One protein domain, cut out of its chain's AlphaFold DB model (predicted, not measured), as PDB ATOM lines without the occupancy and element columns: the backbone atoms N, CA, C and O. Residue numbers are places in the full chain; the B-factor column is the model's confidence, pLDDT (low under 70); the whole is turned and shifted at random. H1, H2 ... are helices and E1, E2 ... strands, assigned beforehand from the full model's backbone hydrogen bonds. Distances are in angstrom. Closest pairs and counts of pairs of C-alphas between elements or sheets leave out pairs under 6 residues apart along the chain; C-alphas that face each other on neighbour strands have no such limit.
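AT A GLANCE: This is residues 2 to 126 of the 395 residues of the protein "PRK domain-containing protein" of Chloroflexi bacterium HGW-Chloroflexi-10 (UniProt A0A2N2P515). A small antiparallel hairpin, E1 and E2, packs through E2 on the long helix H7 in the middle of the domain, and a second long helix, H2, crosses H7 near its last residues. H1, H3, H4 and H8 gather round H2, while H5 and H6 lie away from it, and the loop of residues 72 to 86 reaches up to 25 A from the mean of the C-alphas. The 125 printed residues hold eight named helices, H1 to H8, followed by the sheet E1 - E2; the class is mostly helix. The whole is compact, with a radius of gyration of the C-alphas of 14.4 A and spans of 37 by 36 by 29 A.

HOW THE PARTS SIT: Begin with E1, residues 114 to 117, and E2, residues 122 to 125, a hairpin at 146 degrees; N 115 and O 124 are 2.9 A apart and N 117 and O 122 3.1 A, both within hydrogen-bond range. Next look at H7, residues 87 to 101, whose Thr 93 has its C-alpha 5.5 A from that of Phe 123, the closest pair with E2. The hub is H2, residues 10 to 24, touching five helices. With residues 97 to 101 alone H7 touches H2, about perpendicular at 89 degrees, closest at the C-alphas of Leu 17 and Val 101, 5.4 A. H4, residues 33 to 41, touches H2 about perpendicular at 76 degrees, with the C-alphas of Ser 14 and Gln 37 closest at 6.9 A. H8, residues 107 to 113, touches H2 at a steep tilt of 63 degrees, the same way, with the C-alphas of Val 24 and Thr 107 closest at 5.9 A. H1, residues 2 to 8, and H2 only just touch, and only at the corner, with 3 pairs of C-alphas within 8 A, Glu 6 and Phe 13 closest at 5.2 A. H3, residues 26 to 30, touches H2 only at the corner, Lys 22 and Phe 28 having the closest C-alphas, 5.1 A. H5, residues 57 to 63, and H6, residues 67 to 71, are close but not clearly touching, with the C-alphas of Asp 63 and Phe 69 closest at 6.0 A; both are apart from H2. Every O i to N i+4 pair is within hydrogen-bond range in H1, H4, H5, H6, H7 and H8, against 10 of 11 in H2 and 0 of 1 in H3, where 2 of 2 O i to N i+3 pairs are.

IN THESE COORDINATES: Find C-alpha 2 at (25.265, 66.020, 158.363), where H1 begins. H2 runs 20.3 A from C-alpha 10, H4 12.5 A, and H7 21.1 A from C-alpha 87 at (10.727, 61.190, 183.227). E2 ends at C-alpha 125, (10.465, 76.789, 181.946).

THE WHOLE: The C-alphas farthest apart are those of Lys 2 and Asn 81, 41.1 A. The printed part has no cut; its long links are H4 to H5 and H6 to H7. Mean pLDDT of the printed part is 95.6, and no printed residue is under 70.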
ATOM      1  N   LYS A   2      24.537  65.419 157.220       78.06
ATOM      2  CA  LYS A   2      25.265  66.020 158.363       78.06
ATOM      3  C   LYS A   2      24.550  65.873 159.723       78.06
ATOM      4  O   LYS A   2      25.146  65.372 160.659       78.06
ATOM      5  N   ILE A   3      23.257  66.204 159.795       80.62
ATOM      6  CA  ILE A   3      22.458  66.096 161.036       80.62
ATOM      7  C   ILE A   3      22.368  64.650 161.557       80.62
ATOM      8  O   ILE A   3      22.454  64.413 162.754       80.62
ATOM      9  N   ILE A   4      22.210  63.669 160.662       79.12
ATOM     10  CA  ILE A   4      22.125  62.252 161.059       79.12
ATOM     11  C   ILE A   4      23.462  61.808 161.663       79.12
ATOM     12  O   ILE A   4      23.481  61.243 162.749       79.12
ATOM     13  N   GLN A   5      24.576  62.177 161.025       80.88
ATOM     14  CA  GLN A   5      25.919  61.894 161.528       80.88
ATOM     15  C   GLN A   5      26.186  62.533 162.905       80.88
ATOM     16  O   GLN A   5      26.852  61.931 163.745       80.88
ATOM     17  N   GLU A   6      25.657  63.735 163.153       86.19
ATOM     18  CA  GLU A   6      25.753  64.410 164.454       86.19
ATOM     19  C   GLU A   6      24.969  63.684 165.551       86.19
ATOM     20  O   GLU A   6      25.432  63.641 166.685       86.19
ATOM     21  N   LEU A   7      23.818  63.086 165.233       90.50
ATOM     22  CA  LEU A   7      22.999  62.345 166.200       90.50
ATOM     23  C   LEU A   7      23.492  60.908 166.443       90.50
ATOM     24  O   LEU A   7      23.253  60.360 167.520       90.50
ATOM     25  N   GLU A   8      24.161  60.296 165.462       91.12
ATOM     26  CA  GLU A   8      24.715  58.935 165.554       91.12
ATOM     27  C   GLU A   8      26.041  58.873 166.311       91.12
ATOM     28  O   GLU A   8      26.353  57.845 166.906       91.12
ATOM     29  N   ASN A   9      26.828  59.953 166.298       92.44
ATOM     30  CA  ASN A   9      28.127  60.011 166.959       92.44
ATOM     31  C   ASN A   9      28.014  60.737 168.315       92.44
ATOM     32  O   ASN A   9      27.929  61.967 168.335       92.44
ATOM     33  N   PRO A  10      28.090  60.024 169.462       91.06
ATOM     34  CA  PRO A  10      27.915  60.634 170.781       91.06
ATOM     35  C   PRO A  10      28.938  61.728 171.099       91.06
ATOM     36  O   PRO A  10      28.609  62.711 171.764       91.06
ATOM     37  N   HIS A  11      30.178  61.580 170.623       92.69
ATOM     38  CA  HIS A  11      31.221  62.575 170.841       92.69
ATOM     39  C   HIS A  11      30.924  63.858 170.061       92.69
ATOM     40  O   HIS A  11      30.940  64.944 170.640       92.69
ATOM     41  N   LEU A  12      30.578  63.728 168.776       95.19
ATOM     42  CA  LEU A  12      30.231  64.864 167.921       95.19
ATOM     43  C   LEU A  12      28.964  65.578 168.417       95.19
ATOM     44  O   LEU A  12      28.949  66.806 168.495       95.19
ATOM     45  N   PHE A  13      27.939  64.820 168.830       96.88
ATOM     46  CA  PHE A  13      26.743  65.369 169.469       96.88
ATOM     47  C   PHE A  13      27.110  66.222 170.684       96.88
ATOM     48  O   PHE A  13      26.704  67.378 170.786       96.88
ATOM     49  N   SER A  14      27.915  65.658 171.591       97.38
ATOM     50  CA  SER A  14      28.329  66.324 172.828       97.38
ATOM     51  C   SER A  14      29.104  67.608 172.536       97.38
ATOM     52  O   SER A  14      28.840  68.632 173.163       97.38
ATOM     53  N   GLN A  15      30.029  67.581 171.569       97.25
ATOM     54  CA  GLN A  15      30.810  68.753 171.160       97.25
ATOM     55  C   GLN A  15      29.920  69.875 170.623       97.25
ATOM     56  O   GLN A  15      30.041  71.021 171.061       97.25
ATOM     57  N   ASN A  16      29.006  69.550 169.707       97.44
ATOM     58  CA  ASN A  16      28.087  70.528 169.129       97.44
ATOM     59  C   ASN A  16      27.135  71.087 170.188       97.44
ATOM     60  O   ASN A  16      26.946  72.304 170.271       97.44
ATOM     61  N   LEU A  17      26.589  70.217 171.041       98.38
ATOM     62  CA  LEU A  17      25.726  70.628 172.138       98.38
ATOM     63  C   LEU A  17      26.465  71.572 173.086       98.38
ATOM     64  O   LEU A  17      25.921  72.612 173.440       98.38
ATOM     65  N   PHE A  18      27.712  71.271 173.451       98.38
ATOM     66  CA  PHE A  18      28.503  72.122 174.337       98.38
ATOM     67  C   PHE A  18      28.673  73.545 173.781       98.38
ATOM     68  O   PHE A  18      28.519  74.518 174.521       98.38
ATOM     69  N   GLN A  19      28.896  73.699 172.469       97.88
ATOM     70  CA  GLN A  19      28.964  75.027 171.845       97.88
ATOM     71  C   GLN A  19      27.621  75.767 171.879       97.88
ATOM     72  O   GLN A  19      27.593  76.966 172.158       97.88
ATOM     73  N   LYS A  20      26.500  75.070 171.650       98.12
ATOM     74  CA  LYS A  20      25.154  75.659 171.785       98.12
ATOM     75  C   LYS A  20      24.869  76.055 173.235       98.12
ATOM     76  O   LYS A  20      24.364  77.145 173.491       98.12
ATOM     77  N   MET A  21      25.260  75.219 174.194       98.19
ATOM     78  CA  MET A  21      25.017  75.453 175.615       98.19
ATOM     79  C   MET A  21      25.783  76.657 176.166       98.19
ATOM     80  O   MET A  21      25.254  77.319 177.052       98.19
ATOM     81  N   LYS A  22      26.942  77.032 175.607       97.31
ATOM     82  CA  LYS A  22      27.614  78.307 175.943       97.31
ATOM     83  C   LYS A  22      26.773  79.541 175.601       97.31
ATOM     84  O   LYS A  22      26.845  80.540 176.308       97.31
ATOM     85  N   GLN A  23      25.942  79.462 174.560       96.38
ATOM     86  CA  GLN A  23      25.020  80.539 174.173       96.38
ATOM     87  C   GLN A  23      23.749  80.548 175.036       96.38
ATOM     88  O   GLN A  23      23.177  81.604 175.298       96.38
ATOM     89  N   VAL A  24      23.308  79.372 175.492       97.38
ATOM     90  CA  VAL A  24      22.155  79.225 176.396       97.38
ATOM     91  C   VAL A  24      22.513  79.642 177.826       97.38
ATOM     92  O   VAL A  24      21.756  80.333 178.505       97.38
ATOM     93  N   ASN A  25      23.687  79.240 178.309       96.50
ATOM     94  CA  ASN A  25      24.172  79.562 179.640       96.50
ATOM     95  C   ASN A  25      25.680  79.891 179.599       96.50
ATOM     96  O   ASN A  25      26.510  78.982 179.515       96.50
ATOM     97  N   PRO A  26      26.064  81.176 179.722       95.25
ATOM     98  CA  PRO A  26      27.455  81.606 179.574       95.25
ATOM     99  C   PRO A  26      28.380  81.100 180.689       95.25
ATOM    100  O   PRO A  26      29.595  81.217 180.570       95.25
ATOM    101  N   ALA A  27      27.854  80.517 181.774       95.44
ATOM    102  CA  ALA A  27      28.692  79.864 182.778       95.44
ATOM    103  C   ALA A  27      29.447  78.638 182.220       95.44
ATOM    104  O   ALA A  27      30.484  78.279 182.773       95.44
ATOM    105  N   PHE A  28      29.005  78.050 181.099       96.44
ATOM    106  CA  PHE A  28      29.749  76.996 180.397       96.44
ATOM    107  C   PHE A  28      31.057  77.472 179.746       96.44
ATOM    108  O   PHE A  28      31.860  76.640 179.337       96.44
ATOM    109  N   GLU A  29      31.313  78.782 179.654       94.50
ATOM    110  CA  GLU A  29      32.639  79.288 179.266       94.50
ATOM    111  C   GLU A  29      33.720  78.952 180.306       94.50
ATOM    112  O   GLU A  29      34.892  78.902 179.957       94.50
ATOM    113  N   ASN A  30      33.321  78.685 181.556       93.38
ATOM    114  CA  ASN A  30      34.215  78.354 182.668       93.38
ATOM    115  C   ASN A  30      34.244  76.848 182.991       93.38
ATOM    116  O   ASN A  30      34.668  76.474 184.080       93.38
ATOM    117  N   ILE A  31      33.712  76.004 182.104       94.19
ATOM    118  CA  ILE A  31      33.590  74.557 182.302       94.19
ATOM    119  C   ILE A  31      34.344  73.867 181.176       94.19
ATOM    120  O   ILE A  31      34.190  74.246 180.014       94.19
ATOM    121  N   GLU A  32      35.137  72.852 181.499       96.81
ATOM    122  CA  GLU A  32      35.830  72.072 180.480       96.81
ATOM    123  C   GLU A  32      34.875  71.122 179.749       96.81
ATOM    124  O   GLU A  32      33.878  70.643 180.293       96.81
ATOM    125  N   PHE A  33      35.190  70.796 178.492       97.81
ATOM    126  CA  PHE A  33      34.319  69.934 177.687       97.81
ATOM    127  C   PHE A  33      34.073  68.564 178.342       97.81
ATOM    128  O   PHE A  33      32.947  68.072 178.328       97.81
ATOM    129  N   TYR A  34      35.087  67.966 178.970       96.50
ATOM    130  CA  TYR A  34      34.924  66.677 179.649       96.50
ATOM    131  C   TYR A  34      34.052  66.782 180.917       96.50
ATOM    132  O   TYR A  34      33.335  65.841 181.240       96.50
ATOM    133  N   GLU A  35      34.047  67.927 181.613       95.62
ATOM    134  CA  GLU A  35      33.154  68.155 182.760       95.62
ATOM    135  C   GLU A  35      31.697  68.265 182.311       95.62
ATOM    136  O   GLU A  35      30.797  67.721 182.950       95.62
ATOM    137  N   PHE A  36      31.467  68.922 181.170       97.06
ATOM    138  CA  PHE A  36      30.158  68.941 180.527       97.06
ATOM    139  C   PHE A  36      29.670  67.522 180.194       97.06
ATOM    140  O   PHE A  36      28.498  67.211 180.413       97.06
ATOM    141  N   GLN A  37      30.563  66.647 179.717       96.56
ATOM    142  CA  GLN A  37      30.222  65.254 179.415       96.56
ATOM    143  C   GLN A  37      29.781  64.475 180.662       96.56
ATOM    144  O   GLN A  37      28.788  63.760 180.580       96.56
ATOM    145  N   TYR A  38      30.403  64.689 181.829       95.25
ATOM    146  CA  TYR A  38      29.960  64.047 183.079       95.25
ATOM    147  C   TYR A  38      28.503  64.372 183.435       95.25
ATOM    148  O   TYR A  38      27.772  63.520 183.944       95.25
ATOM    149  N   GLY A  39      28.063  65.606 183.168       93.81
ATOM    150  CA  GLY A  39      26.659  65.988 183.322       93.81
ATOM    151  C   GLY A  39      25.761  65.292 182.297       93.81
ATOM    152  O   GLY A  39      24.703  64.765 182.649       93.81
ATOM    153  N   LEU A  40      26.210  65.248 181.039       96.31
ATOM    154  CA  LEU A  40      25.460  64.681 179.921       96.31
ATOM    155  C   LEU A  40      25.262  63.166 180.024       96.31
ATOM    156  O   LEU A  40      24.209  62.691 179.602       96.31
ATOM    157  N   ASP A  41      26.204  62.428 180.612       93.62
ATOM    158  CA  ASP A  41      26.165  60.962 180.726       93.62
ATOM    159  C   ASP A  41      24.853  60.447 181.340       93.62
ATOM    160  O   ASP A  41      24.278  59.466 180.867       93.62
ATOM    161  N   ASN A  42      24.309  61.161 182.331       89.38
ATOM    162  CA  ASN A  42      23.050  60.795 182.991       89.38
ATOM    163  C   ASN A  42      21.803  61.013 182.112       89.38
ATOM    164  O   ASN A  42      20.716  60.533 182.433       89.38
ATOM    165  N   LEU A  43      21.944  61.746 181.007       95.00
ATOM    166  CA  LEU A  43      20.867  62.095 180.086       95.00
ATOM    167  C   LEU A  43      21.003  61.436 178.718       95.00
ATOM    168  O   LEU A  43      20.095  61.598 177.903       95.00
ATOM    169  N   ILE A  44      22.054  60.659 178.458       94.81
ATOM    170  CA  ILE A  44      22.175  59.925 177.196       94.81
ATOM    171  C   ILE A  44      20.982  58.956 177.068       94.81
ATOM    172  O   ILE A  44      20.716  58.175 177.986       94.81
ATOM    173  N   PRO A  45      20.196  59.016 175.977       94.56
ATOM    174  CA  PRO A  45      19.100  58.077 175.771       94.56
ATOM    175  C   PRO A  45      19.632  56.672 175.474       94.56
ATOM    176  O   PRO A  45      20.518  56.515 174.638       94.56
ATOM    177  N   ASN A  46      19.029  55.636 176.067       92.19
ATOM    178  CA  ASN A  46      19.421  54.238 175.820       92.19
ATOM    179  C   ASN A  46      19.323  53.839 174.335       92.19
ATOM    180  O   ASN A  46      20.091  53.008 173.868       92.19
ATOM    181  N   GLN A  47      18.378  54.431 173.598       92.56
ATOM    182  CA  GLN A  47      18.173  54.206 172.161       92.56
ATOM    183  C   GLN A  47      18.906  55.242 171.280       92.56
ATOM    184  O   GLN A  47      18.674  55.311 170.075       92.56
ATOM    185  N   GLY A  48      19.783  56.060 171.871       93.81
ATOM    186  CA  GLY A  48      20.508  57.130 171.189       93.81
ATOM    187  C   GLY A  48      19.678  58.395 170.932       93.81
ATOM    188  O   GLY A  48      18.461  58.434 171.115       93.81
ATOM    189  N   TRP A  49      20.353  59.462 170.496       96.25
ATOM    190  CA  TRP A  49      19.738  60.778 170.278       96.25
ATOM    191  C   TRP A  49      18.778  60.819 169.084       96.25
ATOM    192  O   TRP A  49      17.870  61.648 169.056       96.25
ATOM    193  N   ILE A  50      18.921  59.911 168.113       94.88
ATOM    194  CA  ILE A  50      17.984  59.812 166.984       94.88
ATOM    195  C   ILE A  50      16.565  59.523 167.481       94.88
ATOM    196  O   ILE A  50      15.635  60.171 167.005       94.88
ATOM    197  N   ALA A  51      16.419  58.636 168.468       94.75
ATOM    198  CA  ALA A  51      15.131  58.173 168.983       94.75
ATOM    199  C   ALA A  51      14.349  59.227 169.790       94.75
ATOM    200  O   ALA A  51      13.206  58.986 170.157       94.75
ATOM    201  N   ILE A  52      14.947  60.381 170.101       97.25
ATOM    202  CA  ILE A  52      14.261  61.454 170.830       97.25
ATOM    203  C   ILE A  52      13.366  62.245 169.880       97.25
ATOM    204  O   ILE A  52      13.859  62.860 168.938       97.25
ATOM    205  N   ASP A  53      12.066  62.289 170.136       96.69
ATOM    206  CA  ASP A  53      11.145  63.084 169.327       96.69
ATOM    207  C   ASP A  53      11.344  64.591 169.540       96.69
ATOM    208  O   ASP A  53      11.634  65.054 170.644       96.69
ATOM    209  N   LEU A  54      11.189  65.363 168.462       97.94
ATOM    210  CA  LEU A  54      11.129  66.824 168.507       97.94
ATOM    211  C   LEU A  54       9.675  67.257 168.360       97.94
ATOM    212  O   LEU A  54       8.989  66.837 167.428       97.94
ATOM    213  N   TYR A  55       9.203  68.092 169.278       98.06
ATOM    214  CA  TYR A  55       7.843  68.611 169.244       98.06
ATOM    215  C   TYR A  55       7.795  69.986 168.572       98.06
ATOM    216  O   TYR A  55       8.736  70.767 168.703       98.06
ATOM    217  N   PRO A  56       6.697  70.328 167.873       98.12
ATOM    218  CA  PRO A  56       6.511  71.675 167.351       98.12
ATOM    219  C   PRO A  56       6.602  72.725 168.461       98.12
ATOM    220  O   PRO A  56       6.048  72.531 169.545       98.12
ATOM    221  N   ILE A  57       7.245  73.856 168.167       97.94
ATOM    222  CA  ILE A  57       7.441  74.969 169.107       97.94
ATOM    223  C   ILE A  57       6.125  75.385 169.782       97.94
ATOM    224  O   ILE A  57       6.064  75.478 171.005       97.94
ATOM    225  N   GLN A  58       5.046  75.531 169.007       97.62
ATOM    226  CA  GLN A  58       3.743  75.977 169.514       97.62
ATOM    227  C   GLN A  58       3.146  75.009 170.541       97.62
ATOM    228  O   GLN A  58       2.458  75.435 171.465       97.62
ATOM    229  N   LYS A  59       3.412  73.704 170.396       97.44
ATOM    230  CA  LYS A  59       2.973  72.702 171.372       97.44
ATOM    231  C   LYS A  59       3.700  72.902 172.699       97.44
ATOM    232  O   LYS A  59       3.065  72.906 173.743       97.44
ATOM    233  N   ILE A  60       5.015  73.104 172.649       97.94
ATOM    234  CA  ILE A  60       5.838  73.287 173.849       97.94
ATOM    235  C   ILE A  60       5.433  74.567 174.584       97.94
ATOM    236  O   ILE A  60       5.261  74.539 175.797       97.94
ATOM    237  N   GLU A  61       5.249  75.667 173.851       97.38
ATOM    238  CA  GLU A  61       4.799  76.946 174.411       97.38
ATOM    239  C   GLU A  61       3.434  76.825 175.098       97.38
ATOM    240  O   GLU A  61       3.245  77.373 176.185       97.38
ATOM    241  N   LEU A  62       2.501  76.072 174.503       97.00
ATOM    242  CA  LEU A  62       1.207  75.785 175.117       97.00
ATOM    243  C   LEU A  62       1.374  74.964 176.402       97.00
ATOM    244  O   LEU A  62       0.841  75.359 177.439       97.00
ATOM    245  N   ASP A  63       2.122  73.858 176.335       96.62
ATOM    246  CA  ASP A  63       2.297  72.904 177.434       96.62
ATOM    247  C   ASP A  63       2.891  73.585 178.677       96.62
ATOM    248  O   ASP A  63       2.342  73.461 179.771       96.62
ATOM    249  N   ILE A  64       3.959  74.379 178.528       96.69
ATOM    250  CA  ILE A  64       4.619  75.047 179.667       96.69
ATOM    251  C   ILE A  64       3.769  76.147 180.321       96.69
ATOM    252  O   ILE A  64       4.129  76.628 181.397       96.69
ATOM    253  N   CYS A  65       2.657  76.542 179.697       94.56
ATOM    254  CA  CYS A  65       1.684  77.474 180.265       94.56
ATOM    255  C   CYS A  65       0.529  76.769 180.999       94.56
ATOM    256  O   CYS A  65      -0.263  77.448 181.651       94.56
ATOM    257  N   GLN A  66       0.412  75.439 180.906       95.19
ATOM    258  CA  GLN A  66      -0.651  74.671 181.558       95.19
ATOM    259  C   GLN A  66      -0.225  74.163 182.937       95.19
ATOM    260  O   GLN A  66       0.901  73.708 183.134       95.19
ATOM    261  N   MET A  67      -1.147  74.173 183.902       94.50
ATOM    262  CA  MET A  67      -0.886  73.650 185.251       94.50
ATOM    263  C   MET A  67      -0.609  72.142 185.230       94.50
ATOM    264  O   MET A  67       0.255  71.663 185.967       94.50
ATOM    265  N   GLU A  68      -1.290  71.408 184.349       95.75
ATOM    266  CA  GLU A  68      -1.192  69.960 184.157       95.75
ATOM    267  C   GLU A  68       0.236  69.518 183.827       95.75
ATOM    268  O   GLU A  68       0.708  68.494 184.329       95.75
ATOM    269  N   PHE A  69       0.959  70.326 183.048       96.88
ATOM    270  CA  PHE A  69       2.359  70.072 182.721       96.88
ATOM    271  C   PHE A  69       3.220  69.953 183.982       96.88
ATOM    272  O   PHE A  69       4.116  69.119 184.055       96.88
ATOM    273  N   TYR A  70       2.927  70.728 185.023       97.38
ATOM    274  CA  TYR A  70       3.693  70.699 186.265       97.38
ATOM    275  C   TYR A  70       3.113  69.718 187.287       97.38
ATOM    276  O   TYR A  70       3.865  69.060 188.011       97.38
ATOM    277  N   THR A  71       1.786  69.582 187.376       95.00
ATOM    278  CA  THR A  71       1.150  68.690 188.359       95.00
ATOM    279  C   THR A  71       1.461  67.215 188.100       95.00
ATOM    280  O   THR A  71       1.578  66.459 189.072       95.00
ATOM    281  N   ASN A  72       1.706  66.830 186.844       95.31
ATOM    282  CA  ASN A  72       2.070  65.467 186.444       95.31
ATOM    283  C   ASN A  72       3.474  65.027 186.889       95.31
ATOM    284  O   ASN A  72       3.725  63.830 187.034       95.31
ATOM    285  N   VAL A  73       4.371  65.971 187.192       96.81
ATOM    286  CA  VAL A  73       5.738  65.664 187.636       96.81
ATOM    287  C   VAL A  73       5.720  64.919 188.972       96.81
ATOM    288  O   VAL A  73       5.145  65.376 189.974       96.81
ATOM    289  N   LYS A  74       6.400  63.772 189.032       96.31
ATOM    290  CA  LYS A  74       6.607  63.007 190.262       96.31
ATOM    291  C   LYS A  74       7.797  63.593 191.011       96.31
ATOM    292  O   LYS A  74       8.901  63.701 190.498       96.31
ATOM    293  N   ILE A  75       7.594  63.948 192.280       95.25
ATOM    294  CA  ILE A  75       8.658  64.568 193.089       95.25
ATOM    295  C   ILE A  75       9.672  63.550 193.630       95.25
ATOM    296  O   ILE A  75      10.832  63.896 193.819       95.25
ATOM    297  N   LYS A  76       9.247  62.305 193.884       95.56
ATOM    298  CA  LYS A  76      10.078  61.212 194.427       95.56
ATOM    299  C   LYS A  76       9.879  59.900 193.648       95.56
ATOM    300  O   LYS A  76       9.469  58.913 194.255       95.56
ATOM    301  N   PRO A  77      10.084  59.857 192.321       95.69
ATOM    302  CA  PRO A  77      10.109  58.581 191.618       95.69
ATOM    303  C   PRO A  77      11.332  57.790 192.103       95.69
ATOM    304  O   PRO A  77      12.419  58.349 192.248       95.69
ATOM    305  N   ILE A  78      11.137  56.507 192.412       94.81
ATOM    306  CA  ILE A  78      12.181  55.636 192.964       94.81
ATOM    307  C   ILE A  78      12.455  54.510 191.974       94.81
ATOM    308  O   ILE A  78      11.536  53.800 191.571       94.81
ATOM    309  N   VAL A  79      13.728  54.324 191.631       92.88
ATOM    310  CA  VAL A  79      14.226  53.187 190.848       92.88
ATOM    311  C   VAL A  79      15.431  52.620 191.586       92.88
ATOM    312  O   VAL A  79      16.313  53.371 191.998       92.88
ATOM    313  N   ASN A  80      15.468  51.300 191.795       91.88
ATOM    314  CA  ASN A  80      16.553  50.618 192.515       91.88
ATOM    315  C   ASN A  80      16.899  51.289 193.865       91.88
ATOM    316  O   ASN A  80      18.064  51.535 194.173       91.88
ATOM    317  N   ASN A  81      15.873  51.628 194.657       92.50
ATOM    318  CA  ASN A  81      15.977  52.305 195.959       92.50
ATOM    319  C   ASN A  81      16.649  53.694 195.944       92.50
ATOM    320  O   ASN A  81      17.056  54.187 196.996       92.50
ATOM    321  N   ARG A  82      16.751  54.355 194.787       93.25
ATOM    322  CA  ARG A  82      17.253  55.732 194.671       93.25
ATOM    323  C   ARG A  82      16.209  56.634 194.032       93.25
ATOM    324  O   ARG A  82      15.454  56.196 193.166       93.25
ATOM    325  N   ILE A  83      16.172  57.893 194.467       94.88
ATOM    326  CA  ILE A  83      15.351  58.916 193.817       94.88
ATOM    327  C   ILE A  83      15.994  59.232 192.467       94.88
ATOM    328  O   ILE A  83      17.199  59.470 192.400       94.88
ATOM    329  N   VAL A  84      15.195  59.217 191.403       94.88
ATOM    330  CA  VAL A  84      15.652  59.518 190.038       94.88
ATOM    331  C   VAL A  84      15.000  60.795 189.500       94.88
ATOM    332  O   VAL A  84      13.989  61.246 190.050       94.88
ATOM    333  N   PRO A  85      15.587  61.440 188.477       94.75
ATOM    334  CA  PRO A  85      14.926  62.541 187.792       94.75
ATOM    335  C   PRO A  85      13.573  62.092 187.246       94.75
ATOM    336  O   PRO A  85      13.410  60.949 186.813       94.75
ATOM    337  N   ASP A  86      12.591  62.984 187.290       97.19
ATOM    338  CA  ASP A  86      11.294  62.713 186.688       97.19
ATOM    339  C   ASP A  86      11.430  62.504 185.170       97.19
ATOM    340  O   ASP A  86      12.242  63.147 184.490       97.19
ATOM    341  N   GLU A  87      10.644  61.573 184.634       96.12
ATOM    342  CA  GLU A  87      10.727  61.190 183.227       96.12
ATOM    343  C   GLU A  87      10.368  62.356 182.302       96.12
ATOM    344  O   GLU A  87      11.060  62.571 181.309       96.12
ATOM    345  N   GLN A  88       9.364  63.163 182.652       96.94
ATOM    346  CA  GLN A  88       8.948  64.304 181.840       96.94
ATOM    347  C   GLN A  88      10.050  65.370 181.783       96.94
ATOM    348  O   GLN A  88      10.348  65.896 180.712       96.94
ATOM    349  N   ILE A  89      10.705  65.650 182.916       97.69
ATOM    350  CA  ILE A  89      11.842  66.586 182.985       97.69
ATOM    351  C   ILE A  89      13.004  66.079 182.122       97.69
ATOM    352  O   ILE A  89      13.625  66.840 181.372       97.69
ATOM    353  N   THR A  90      13.274  64.776 182.202       97.38
ATOM    354  CA  THR A  90      14.333  64.112 181.437       97.38
ATOM    355  C   THR A  90      14.046  64.167 179.935       97.38
ATOM    356  O   THR A  90      14.929  64.518 179.150       97.38
ATOM    357  N   GLN A  91      12.813  63.863 179.521       97.38
ATOM    358  CA  GLN A  91      12.373  63.912 178.125       97.38
ATOM    359  C   GLN A  91      12.414  65.340 177.570       97.38
ATOM    360  O   GLN A  91      12.981  65.547 176.499       97.38
ATOM    361  N   LEU A  92      11.906  66.329 178.316       98.31
ATOM    362  CA  LEU A  92      11.991  67.746 177.947       98.31
ATOM    363  C   LEU A  92      13.446  68.166 177.719       98.31
ATOM    364  O   LEU A  92      13.773  68.749 176.688       98.31
ATOM    365  N   THR A  93      14.334  67.840 178.661       98.50
ATOM    366  CA  THR A  93      15.748  68.227 178.581       98.50
ATOM    367  C   THR A  93      16.433  67.579 177.376       98.50
ATOM    368  O   THR A  93      17.117  68.262 176.613       98.50
ATOM    369  N   ARG A  94      16.195  66.281 177.142       98.50
ATOM    370  CA  ARG A  94      16.720  65.557 175.973       98.50
ATOM    371  C   ARG A  94      16.210  66.136 174.655       98.50
ATOM    372  O   ARG A  94      16.994  66.312 173.724       98.50
ATOM    373  N   MET A  95      14.915  66.439 174.581       98.62
ATOM    374  CA  MET A  95      14.295  67.051 173.408       98.62
ATOM    375  C   MET A  95      14.938  68.407 173.104       98.62
ATOM    376  O   MET A  95      15.318  68.653 171.961       98.62
ATOM    377  N   LEU A  96      15.109  69.267 174.113       98.75
ATOM    378  CA  LEU A  96      15.740  70.577 173.945       98.75
ATOM    379  C   LEU A  96      17.203  70.453 173.498       98.75
ATOM    380  O   LEU A  96      17.612  71.155 172.576       98.75
ATOM    381  N   PHE A  97      17.974  69.518 174.059       98.69
ATOM    382  CA  PHE A  97      19.337  69.240 173.595       98.69
ATOM    383  C   PHE A  97      19.391  68.793 172.135       98.69
ATOM    384  O   PHE A  97      20.164  69.353 171.356       98.69
ATOM    385  N   LYS A  98      18.551  67.829 171.737       98.38
ATOM    386  CA  LYS A  98      18.471  67.406 170.334       98.38
ATOM    387  C   LYS A  98      18.092  68.580 169.434       98.38
ATOM    388  O   LYS A  98      18.719  68.780 168.397       98.38
ATOM    389  N   GLY A  99      17.092  69.368 169.818       98.38
ATOM    390  CA  GLY A  99      16.635  70.486 169.001       98.38
ATOM    391  C   GLY A  99      17.676  71.597 168.864       98.38
ATOM    392  O   GLY A  99      17.801  72.159 167.782       98.38
ATOM    393  N   LEU A 100      18.491  71.842 169.896       98.44
ATOM    394  CA  LEU A 100      19.631  72.766 169.833       98.44
ATOM    395  C   LEU A 100      20.737  72.274 168.890       98.44
ATOM    396  O   LEU A 100      21.272  73.061 168.112       98.44
ATOM    397  N   VAL A 101      21.098  70.988 168.954       97.94
ATOM    398  CA  VAL A 101      22.136  70.410 168.076       97.94
ATOM    399  C   VAL A 101      21.689  70.413 166.618       97.94
ATOM    400  O   VAL A 101      22.487  70.693 165.735       97.94
ATOM    401  N   THR A 102      20.410  70.133 166.376       96.94
ATOM    402  CA  THR A 102      19.834  70.048 165.026       96.94
ATOM    403  C   THR A 102      19.346  71.385 164.466       96.94
ATOM    404  O   THR A 102      18.795  71.403 163.368       96.94
ATOM    405  N   ASP A 103      19.520  72.486 165.208       96.69
ATOM    406  CA  ASP A 103      19.002  73.825 164.883       96.69
ATOM    407  C   ASP A 103      17.474  73.894 164.691       96.69
ATOM    408  O   ASP A 103      16.939  74.871 164.172       96.69
ATOM    409  N   PHE A 104      16.749  72.878 165.162       97.69
ATOM    410  CA  PHE A 104      15.290  72.878 165.195       97.69
ATOM    411  C   PHE A 104      14.749  73.869 166.237       97.69
ATOM    412  O   PHE A 104      13.700  74.477 166.037       97.69
ATOM    413  N   TYR A 105      15.490  74.068 167.333       98.50
ATOM    414  CA  TYR A 105      15.250  75.131 168.304       98.50
ATOM    415  C   TYR A 105      16.419  76.113 168.278       98.50
ATOM    416  O   TYR A 105      17.570  75.718 168.481       98.50
ATOM    417  N   SER A 106      16.136  77.400 168.073       98.38
ATOM    418  CA  SER A 106      17.162  78.435 168.191       98.38
ATOM    419  C   SER A 106      17.537  78.667 169.655       98.38
ATOM    420  O   SER A 106      16.727  78.483 170.568       98.38
ATOM    421  N   THR A 107      18.772  79.109 169.894       98.06
ATOM    422  CA  THR A 107      19.237  79.488 171.236       98.06
ATOM    423  C   THR A 107      18.435  80.658 171.800       98.06
ATOM    424  O   THR A 107      18.142  80.661 172.993       98.06
ATOM    425  N   ASP A 108      18.007  81.596 170.952       98.06
ATOM    426  CA  ASP A 108      17.121  82.697 171.337       98.06
ATOM    427  C   ASP A 108      15.776  82.185 171.852       98.06
ATOM    428  O   ASP A 108      15.372  82.545 172.955       98.06
ATOM    429  N   TRP A 109      15.123  81.279 171.115       98.31
ATOM    430  CA  TRP A 109      13.852  80.697 171.541       98.31
ATOM    431  C   TRP A 109      13.999  79.927 172.859       98.31
ATOM    432  O   TRP A 109      13.218  80.128 173.791       98.31
ATOM    433  N   VAL A 110      15.050  79.107 172.990       98.50
ATOM    434  CA  VAL A 110      15.330  78.400 174.248       98.50
ATOM    435  C   VAL A 110      15.546  79.391 175.395       98.50
ATOM    436  O   VAL A 110      14.998  79.185 176.471       98.50
ATOM    437  N   ASN A 111      16.281  80.483 175.183       97.00
ATOM    438  CA  ASN A 111      16.534  81.495 176.213       97.00
ATOM    439  C   ASN A 111      15.285  82.298 176.602       97.00
ATOM    440  O   ASN A 111      15.187  82.739 177.753       97.00
ATOM    441  N   THR A 112      14.340  82.479 175.675       96.69
ATOM    442  CA  THR A 112      13.050  83.132 175.931       96.69
ATOM    443  C   THR A 112      12.171  82.303 176.861       96.69
ATOM    444  O   THR A 112      11.612  82.852 177.808       96.69
ATOM    445  N   TYR A 113      12.061  80.993 176.626       97.81
ATOM    446  CA  TYR A 113      11.096  80.143 177.336       97.81
ATOM    447  C   TYR A 113      11.704  79.291 178.444       97.81
ATOM    448  O   TYR A 113      10.979  78.834 179.324       97.81
ATOM    449  N   PHE A 114      13.020  79.091 178.441       98.44
ATOM    450  CA  PHE A 114      13.702  78.205 179.371       98.44
ATOM    451  C   PHE A 114      14.957  78.840 179.968       98.44
ATOM    452  O   PHE A 114      15.534  79.815 179.478       98.44
ATOM    453  N   TYR A 115      15.402  78.245 181.065       97.56
ATOM    454  CA  TYR A 115      16.734  78.435 181.612       97.56
ATOM    455  C   TYR A 115      17.337  77.083 181.981       97.56
ATOM    456  O   TYR A 115      16.621  76.118 182.251       97.56
ATOM    457  N   PHE A 116      18.667  77.012 181.970       97.88
ATOM    458  CA  PHE A 116      19.402  75.785 182.254       97.88
ATOM    459  C   PHE A 116      20.144  75.892 183.583       97.88
ATOM    460  O   PHE A 116      20.965  76.799 183.760       97.88
ATOM    461  N   ASP A 117      19.896  74.955 184.495       96.94
ATOM    462  CA  ASP A 117      20.680  74.825 185.722       96.94
ATOM    463  C   ASP A 117      21.831  73.848 185.509       96.94
ATOM    464  O   ASP A 117      21.617  72.664 185.269       96.94
ATOM    465  N   ILE A 118      23.065  74.337 185.634       95.75
ATOM    466  CA  ILE A 118      24.263  73.518 185.410       95.75
ATOM    467  C   ILE A 118      24.418  72.446 186.489       95.75
ATOM    468  O   ILE A 118      24.854  71.341 186.184       95.75
ATOM    469  N   ARG A 119      24.039  72.738 187.740       94.19
ATOM    470  CA  ARG A 119      24.258  71.797 188.849       94.19
ATOM    471  C   ARG A 119      23.294  70.617 188.834       94.19
ATOM    472  O   ARG A 119      23.690  69.515 189.197       94.19
ATOM    473  N   GLY A 120      22.038  70.844 188.459       94.38
ATOM    474  CA  GLY A 120      21.075  69.775 188.210       94.38
ATOM    475  C   GLY A 120      21.129  69.216 186.791       94.38
ATOM    476  O   GLY A 120      20.548  68.169 186.542       94.38
ATOM    477  N   PHE A 121      21.808  69.912 185.878       96.69
ATOM    478  CA  PHE A 121      21.964  69.567 184.470       96.69
ATOM    479  C   PHE A 121      20.622  69.362 183.737       96.69
ATOM    480  O   PHE A 121      20.408  68.365 183.057       96.69
ATOM    481  N   PHE A 122      19.692  70.311 183.886       97.81
ATOM    482  CA  PHE A 122      18.340  70.222 183.319       97.81
ATOM    483  C   PHE A 122      17.770  71.591 182.937       97.81
ATOM    484  O   PHE A 122      18.194  72.632 183.450       97.81
ATOM    485  N   PHE A 123      16.790  71.574 182.032       98.50
ATOM    486  CA  PHE A 123      16.025  72.760 181.656       98.50
ATOM    487  C   PHE A 123      14.807  72.957 182.553       98.50
ATOM    488  O   PHE A 123      14.144  71.999 182.950       98.50
ATOM    489  N   LEU A 124      14.477  74.221 182.805       98.19
ATOM    490  CA  LEU A 124      13.253  74.636 183.478       98.19
ATOM    491  C   LEU A 124      12.553  75.723 182.656       98.19
ATOM    492  O   LEU A 124      13.242  76.606 182.136       98.19
ATOM    493  N   PRO A 125      11.214  75.694 182.546       97.81
ATOM    494  CA  PRO A 125      10.465  76.789 181.946       97.81
ATOM    495  C   PRO A 125      10.610  78.079 182.757       97.81
ATOM    496  O   PRO A 125      10.659  78.043 183.988       97.81
ATOM    497  N   ARG A 126      10.648  79.226 182.077       95.81
ATOM    498  CA  ARG A 126      10.578  80.547 182.707       95.81
ATOM    499  C   ARG A 126       9.131  80.894 183.029       95.81
ATOM    500  O   ARG A 126       8.256  80.798 182.173       95.81
TER     501      ARG A 126